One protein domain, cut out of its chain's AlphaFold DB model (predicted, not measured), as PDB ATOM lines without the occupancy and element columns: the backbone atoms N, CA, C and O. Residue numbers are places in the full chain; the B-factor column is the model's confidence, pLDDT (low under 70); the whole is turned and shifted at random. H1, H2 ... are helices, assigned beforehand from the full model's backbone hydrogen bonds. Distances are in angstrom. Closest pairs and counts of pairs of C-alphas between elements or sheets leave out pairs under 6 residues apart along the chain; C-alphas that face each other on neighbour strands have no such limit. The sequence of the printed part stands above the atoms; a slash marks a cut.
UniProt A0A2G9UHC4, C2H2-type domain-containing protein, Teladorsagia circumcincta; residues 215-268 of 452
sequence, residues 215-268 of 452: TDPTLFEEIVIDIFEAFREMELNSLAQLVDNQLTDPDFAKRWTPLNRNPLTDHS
ATOM      1  N   THR A 215      34.507  -7.472  44.394       50.41
ATOM      2  CA  THR A 215      33.142  -7.844  43.988       50.41
ATOM      3  C   THR A 215      32.052  -7.037  44.684       50.41
ATOM      4  O   THR A 215      30.876  -7.305  44.428       50.41
ATOM      5  N   ASP A 216      32.408  -6.065  45.530       55.62
ATOM      6  CA  ASP A 216      31.435  -5.108  46.049       55.62
ATOM      7  C   ASP A 216      30.872  -4.271  44.880       55.62
ATOM      8  O   ASP A 216      31.635  -3.584  44.188       55.62
ATOM      9  N   PRO A 217      29.553  -4.339  44.610       64.50
ATOM     10  CA  PRO A 217      28.918  -3.537  43.568       64.50
ATOM     11  C   PRO A 217      29.217  -2.041  43.709       64.50
ATOM     12  O   PRO A 217      29.324  -1.354  42.697       64.50
ATOM     13  N   THR A 218      29.402  -1.558  44.941       68.50
ATOM     14  CA  THR A 218      29.672  -0.144  45.228       68.50
ATOM     15  C   THR A 218      31.065   0.280  44.763       68.50
ATOM     16  O   THR A 218      31.196   1.282  44.065       68.50
ATOM     17  N   LEU A 219      32.095  -0.533  45.022       74.56
ATOM     18  CA  LEU A 219      33.459  -0.262  44.561       74.56
ATOM     19  C   LEU A 219      33.555  -0.301  43.030       74.56
ATOM     20  O   LEU A 219      34.255   0.502  42.416       74.56
ATOM     21  N   PHE A 220      32.837  -1.229  42.393       75.25
ATOM     22  CA  PHE A 220      32.773  -1.279  40.935       75.25
ATOM     23  C   PHE A 220      32.128  -0.013  40.354       75.25
ATOM     24  O   PHE A 220      32.631   0.527  39.368       75.25
ATOM     25  N   GLU A 221      31.048   0.477  40.966       76.88
ATOM     26  CA  GLU A 221      30.406   1.730  40.566       76.88
ATOM     27  C   GLU A 221      31.350   2.929  40.721       76.88
ATOM     28  O   GLU A 221      31.478   3.705  39.774       76.88
ATOM     29  N   GLU A 222      32.074   3.041  41.837       78.06
ATOM     30  CA  GLU A 222      33.060   4.111  42.058       78.06
ATOM     31  C   GLU A 222      34.180   4.095  41.009       78.06
ATOM     32  O   GLU A 222      34.454   5.116  40.376       78.06
ATOM     33  N   ILE A 223      34.762   2.923  40.731       82.56
ATOM     34  CA  ILE A 223      35.814   2.776  39.712       82.56
ATOM     35  C   ILE A 223      35.294   3.162  38.323       82.56
ATOM     36  O   ILE A 223      35.992   3.817  37.545       82.56
ATOM     37  N   VAL A 224      34.073   2.748  37.979       83.56
ATOM     38  CA  VAL A 224      33.465   3.103  36.694       83.56
ATOM     39  C   VAL A 224      33.242   4.615  36.623       83.56
ATOM     40  O   VAL A 224      33.619   5.225  35.622       83.56
ATOM     41  N   ILE A 225      32.708   5.237  37.677       87.44
ATOM     42  CA  ILE A 225      32.504   6.690  37.747       87.44
ATOM     43  C   ILE A 225      33.826   7.441  37.537       87.44
ATOM     44  O   ILE A 225      33.872   8.329  36.681       87.44
ATOM     45  N   ASP A 226      34.897   7.033  38.217       89.75
ATOM     46  CA  ASP A 226      36.225   7.644  38.097       89.75
ATOM     47  C   ASP A 226      36.792   7.522  36.672       89.75
ATOM     48  O   ASP A 226      37.339   8.480  36.120       89.75
ATOM     49  N   ILE A 227      36.614   6.367  36.019       88.56
ATOM     50  CA  ILE A 227      37.038   6.160  34.624       88.56
ATOM     51  C   ILE A 227      36.272   7.092  33.673       88.56
ATOM     52  O   ILE A 227      36.865   7.693  32.770       88.56
ATOM     53  N   PHE A 228      34.961   7.239  33.864       90.31
ATOM     54  CA  PHE A 228      34.147   8.150  33.058       90.31
ATOM     55  C   PHE A 228      34.465   9.623  33.335       90.31
ATOM     56  O   PHE A 228      34.416  10.444  32.413       90.31
ATOM     57  N   GLU A 229      34.813   9.977  34.571       90.50
ATOM     58  CA  GLU A 229      35.306  11.308  34.920       90.50
ATOM     59  C   GLU A 229      36.641  11.595  34.224       90.50
ATOM     60  O   GLU A 229      36.738  12.598  33.514       90.50
ATOM     61  N   ALA A 230      37.592  10.659  34.259       89.38
ATOM     62  CA  ALA A 230      38.865  10.776  33.550       89.38
ATOM     63  C   ALA A 230      38.686  10.913  32.025       89.38
ATOM     64  O   ALA A 230      39.356  11.725  31.382       89.38
ATOM     65  N   PHE A 231      37.756  10.166  31.412       92.19
ATOM     66  CA  PHE A 231      37.457  10.333  29.985       92.19
ATOM     67  C   PHE A 231      36.877  11.708  29.659       92.19
ATOM     68  O   PHE A 231      37.196  12.255  28.600       92.19
ATOM     69  N   ARG A 232      36.055  12.283  30.544       88.88
ATOM     70  CA  ARG A 232      35.537  13.647  30.368       88.88
ATOM     71  C   ARG A 232      36.636  14.693  30.518       88.88
ATOM     72  O   ARG A 232      36.697  15.599  29.691       88.88
ATOM     73  N   GLU A 233      37.513  14.549  31.508       90.00
ATOM     74  CA  GLU A 233      38.646  15.459  31.723       90.00
ATOM     75  C   GLU A 233      39.638  15.452  30.552       90.00
ATOM     76  O   GLU A 233      40.173  16.495  30.187       90.00
ATOM     77  N   MET A 234      39.838  14.296  29.915       90.81
ATOM     78  CA  MET A 234      40.688  14.157  28.725       90.81
ATOM     79  C   MET A 234      39.974  14.483  27.401       90.81
ATOM     80  O   MET A 234      40.531  14.240  26.331       90.81
ATOM     81  N   GLU A 235      38.735  14.983  27.444       92.69
ATOM     82  CA  GLU A 235      37.896  15.262  26.266       92.69
ATOM     83  C   GLU A 235      37.640  14.030  25.359       92.69
ATOM     84  O   GLU A 235      37.238  14.156  24.198       92.69
ATOM     85  N   LEU A 236      37.790  12.810  25.890       92.75
ATOM     86  CA  LEU A 236      37.595  11.531  25.192       92.75
ATOM     87  C   LEU A 236      36.118  11.098  25.170       92.75
ATOM     88  O   LEU A 236      35.768   9.952  25.462       92.75
ATOM     89  N   ASN A 237      35.232  12.013  24.779       89.94
ATOM     90  CA  ASN A 237      33.779  11.811  24.818       89.94
ATOM     91  C   ASN A 237      33.298  10.632  23.948       89.94
ATOM     92  O   ASN A 237      32.342   9.944  24.302       89.94
ATOM     93  N   SER A 238      33.967  10.369  22.823       89.56
ATOM     94  CA  SER A 238      33.649   9.238  21.942       89.56
ATOM     95  C   SER A 238      34.029   7.888  22.556       89.56
ATOM     96  O   SER A 238      33.303   6.911  22.379       89.56
ATOM     97  N   LEU A 239      35.137   7.832  23.301       87.62
ATOM     98  CA  LEU A 239      35.561   6.632  24.019       87.62
ATOM     99  C   LEU A 239      34.642   6.362  25.209       87.62
ATOM    100  O   LEU A 239      34.218   5.224  25.389       87.62
ATOM    101  N   ALA A 240      34.271   7.406  25.955       89.12
ATOM    102  CA  ALA A 240      33.276   7.305  27.016       89.12
ATOM    103  C   ALA A 240      31.959   6.722  26.480       89.12
ATOM    104  O   ALA A 240      31.485   5.718  26.994       89.12
ATOM    105  N   GLN A 241      31.421   7.263  25.381       87.56
ATOM    106  CA  GLN A 241      30.211   6.718  24.753       87.56
ATOM    107  C   GLN A 241      30.379   5.267  24.289       87.56
ATOM    108  O   GLN A 241      29.446   4.476  24.401       87.56
ATOM    109  N   LEU A 242      31.545   4.889  23.759       89.88
ATOM    110  CA  LEU A 242      31.798   3.503  23.367       89.88
ATOM    111  C   LEU A 242      31.754   2.570  24.581       89.88
ATOM    112  O   LEU A 242      31.108   1.531  24.512       89.88
ATOM    113  N   VAL A 243      32.421   2.940  25.674       87.25
ATOM    114  CA  VAL A 243      32.457   2.144  26.907       87.25
ATOM    115  C   VAL A 243      31.070   2.074  27.550       87.25
ATOM    116  O   VAL A 243      30.643   0.988  27.927       87.25
ATOM    117  N   ASP A 244      30.323   3.179  27.576       87.44
ATOM    118  CA  ASP A 244      28.949   3.233  28.095       87.44
ATOM    119  C   ASP A 244      28.009   2.308  27.313       87.44
ATOM    120  O   ASP A 244      27.298   1.487  27.889       87.44
ATOM    121  N   ASN A 245      28.090   2.335  25.979       84.94
ATOM    122  CA  ASN A 245      27.324   1.432  25.116       84.94
ATOM    123  C   ASN A 245      27.683  -0.049  25.334       84.94
ATOM    124  O   ASN A 245      26.835  -0.918  25.144       84.94
ATOM    125  N   GLN A 246      28.929  -0.361  25.707       82.75
ATOM    126  CA  GLN A 246      29.331  -1.735  26.036       82.75
ATOM    127  C   GLN A 246      28.814  -2.147  27.419       82.75
ATOM    128  O   GLN A 246      28.336  -3.265  27.579       82.75
ATOM    129  N   LEU A 247      28.867  -1.259  28.412       78.88
ATOM    130  CA  LEU A 247      28.392  -1.547  29.769       78.88
ATOM    131  C   LEU A 247      26.863  -1.650  29.849       78.88
ATOM    132  O   LEU A 247      26.341  -2.428  30.645       78.88
ATOM    133  N   THR A 248      26.149  -0.918  28.994       79.62
ATOM    134  CA  THR A 248      24.683  -0.958  28.890       79.62
ATOM    135  C   THR A 248      24.160  -2.070  27.974       79.62
ATOM    136  O   THR A 248      22.963  -2.362  28.022       79.62
ATOM    137  N   ASP A 249      25.014  -2.732  27.175       77.75
ATOM    138  CA  ASP A 249      24.610  -3.874  26.347       77.75
ATOM    139  C   ASP A 249      24.309  -5.102  27.240       77.75
ATOM    140  O   ASP A 249      25.223  -5.716  27.810       77.75
ATOM    141  N   PRO A 250      23.037  -5.542  27.336       68.50
ATOM    142  CA  PRO A 250      22.655  -6.689  28.158       68.50
ATOM    143  C   PRO A 250      23.286  -8.009  27.686       68.50
ATOM    144  O   PRO A 250      23.332  -8.980  28.449       68.50
ATOM    145  N   ASP A 251      23.770  -8.079  26.443       68.62
ATOM    146  CA  ASP A 251      24.493  -9.231  25.906       68.62
ATOM    147  C   ASP A 251      26.016  -9.114  26.072       68.62
ATOM    148  O   ASP A 251      26.722 -10.123  25.971       68.62
ATOM    149  N   PHE A 252      26.543  -7.928  26.382       67.19
ATOM    150  CA  PHE A 252      27.946  -7.748  26.744       67.19
ATOM    151  C   PHE A 252      28.222  -8.346  28.125       67.19
ATOM    152  O   PHE A 252      29.079  -9.222  28.246       67.19
ATOM    153  N   ALA A 253      27.408  -8.025  29.135       57.16
ATOM    154  CA  ALA A 253      27.528  -8.623  30.470       57.16
ATOM    155  C   ALA A 253      27.502 -10.168  30.421       57.16
ATOM    156  O   ALA A 253      28.320 -10.846  31.048       57.16
ATOM    157  N   LYS A 254      26.634 -10.752  29.579       59.25
ATOM    158  CA  LYS A 254      26.553 -12.214  29.382       59.25
ATOM    159  C   LYS A 254      27.805 -12.815  28.742       59.25
ATOM    160  O   LYS A 254      28.127 -13.962  29.054       59.25
ATOM    161  N   ARG A 255      28.511 -12.086  27.872       60.12
ATOM    162  CA  ARG A 255      29.781 -12.530  27.266       60.12
ATOM    163  C   ARG A 255      30.940 -12.515  28.262       60.12
ATOM    164  O   ARG A 255      31.837 -13.346  28.153       60.12
ATOM    165  N   TRP A 256      30.886 -11.626  29.251       51.09
ATOM    166  CA  TRP A 256      31.931 -11.470  30.265       51.09
ATOM    167  C   TRP A 256      31.684 -12.255  31.557       51.09
ATOM    168  O   TRP A 256      32.606 -12.403  32.362       51.09
ATOM    169  N   THR A 257      30.495 -12.850  31.733       50.25
ATOM    170  CA  THR A 257      30.268 -13.802  32.830       50.25
ATOM    171  C   THR A 257      31.262 -14.976  32.775       50.25
ATOM    172  O   THR A 257      31.508 -15.533  31.697       50.25
ATOM    173  N   PRO A 258      31.810 -15.418  33.925       44.75
ATOM    174  CA  PRO A 258      32.810 -16.492  33.989       44.75
ATOM    175  C   PRO A 258      32.405 -17.783  33.262       44.75
ATOM    176  O   PRO A 258      33.258 -18.486  32.722       44.75
ATOM    177  N   LEU A 259      31.101 -18.075  33.190       46.69
ATOM    178  CA  LEU A 259      30.555 -19.265  32.536       46.69
ATOM    179  C   LEU A 259      30.739 -19.259  31.003       46.69
ATOM    180  O   LEU A 259      30.927 -20.319  30.407       46.69
ATOM    181  N   ASN A 260      30.726 -18.077  30.376       44.81
ATOM    182  CA  ASN A 260      30.875 -17.885  28.926       44.81
ATOM    183  C   ASN A 260      32.286 -17.445  28.500       44.81
ATOM    184  O   ASN A 260      32.561 -17.374  27.304       44.81
ATOM    185  N   ARG A 261      33.203 -17.216  29.453       47.62
ATOM    186  CA  ARG A 261      34.632 -16.975  29.172       47.62
ATOM    187  C   ARG A 261      35.364 -18.219  28.666       47.62
ATOM    188  O   ARG A 261      36.343 -18.095  27.942       47.62
ATOM    189  N   ASN A 262      34.863 -19.413  28.988       41.31
ATOM    190  CA  ASN A 262      35.533 -20.687  28.720       41.31
ATOM    191  C   ASN A 262      35.976 -20.903  27.247       41.31
ATOM    192  O   ASN A 262      37.094 -21.359  27.053       41.31
ATOM    193  N   PRO A 263      35.196 -20.555  26.199       48.53
ATOM    194  CA  PRO A 263      35.665 -20.649  24.809       48.53
ATOM    195  C   PRO A 263      36.570 -19.491  24.345       48.53
ATOM    196  O   PRO A 263      37.287 -19.659  23.363       48.53
ATOM    197  N   LEU A 264      36.555 -18.332  25.016       42.22
ATOM    198  CA  LEU A 264      37.392 -17.163  24.685       42.22
ATOM    199  C   LEU A 264      38.772 -17.218  25.358       42.22
ATOM    200  O   LEU A 264      39.718 -16.597  24.881       42.22
ATOM    201  N   THR A 265      38.899 -17.985  26.443       45.22
ATOM    202  CA  THR A 265      40.146 -18.169  27.198       45.22
ATOM    203  C   THR A 265      40.700 -19.596  27.118       45.22
ATOM    204  O   THR A 265      41.654 -19.908  27.827       45.22
ATOM    205  N   ASP A 266      40.134 -20.486  26.287       41.25
ATOM    206  CA  ASP A 266      40.644 -21.855  26.127       41.25
ATOM    207  C   ASP A 266      42.038 -21.838  25.472       41.25
ATOM    208  O   ASP A 266      42.201 -21.724  24.256       41.25
ATOM    209  N   HIS A 267      43.069 -22.000  26.300       52.72
ATOM    210  CA  HIS A 267      44.478 -22.056  25.897       52.72
ATOM    211  C   HIS A 267      44.810 -23.229  24.955       52.72
ATOM    212  O   HIS A 267      45.927 -23.315  24.436       52.72
ATOM    213  N   SER A 268      43.864 -24.150  24.743       48.19
ATOM    214  CA  SER A 268      43.983 -25.271  23.809       48.19
ATOM    215  C   SER A 268      43.720 -24.864  22.356       48.19
ATOM    216  O   SER A 268      44.171 -25.569  21.450       48.19
TER     217      SER A 268
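AT A GLANCE: This is residues 215 to 268 of the 452 residues of the protein "C2H2-type domain-containing protein" of Teladorsagia circumcincta (UniProt A0A2G9UHC4). Two helices, H1 and H2, make a narrow V, a helical hairpin in contact only near its turn; beyond H2 the short H3 and H4 trail away. The 54 printed residues hold four named helices, in order H1 to H4, and no named strand: all helix. The whole is loose, radius of gyration of the C-alphas 13.9 A, and elongated, spanning 41 by 26 by 22 A.

IN THESE COORDINATES: Find C-alpha 217 at (28.918, -3.537, 43.568); H1, residues 217 to 233, runs 24.4 A from there. H2, residues 237 to 248, runs 16.2 A to C-alpha 248 at (24.683, -0.958, 28.890). H3 is residues 250 to 256, 10.6 A; H4 is residues 258 to 261, 5.2 A.

HOW THE PARTS SIT: Look at Phe 231 and Ala 240, the closest C-alphas, 6.0 A apart: H1 touches H2 with residues 228 to 232 alone, at a shallow tilt of 21 degrees, opposite ways. H3 is close but not clearly touching H2 (C-alphas of Gln 246 and Phe 252, the closest, 6.2 A). In H1 and H2 every O i to N i+4 pair is within hydrogen-bond range, in H3 2 of 3; H4 is too short for one.

THE WHOLE: The farthest C-alphas, Glu 233 and Ser 268, are 41.8 A apart. The printed part has no cut; pLDDT is under 70 at residues 215 to 218 and 250 to 268.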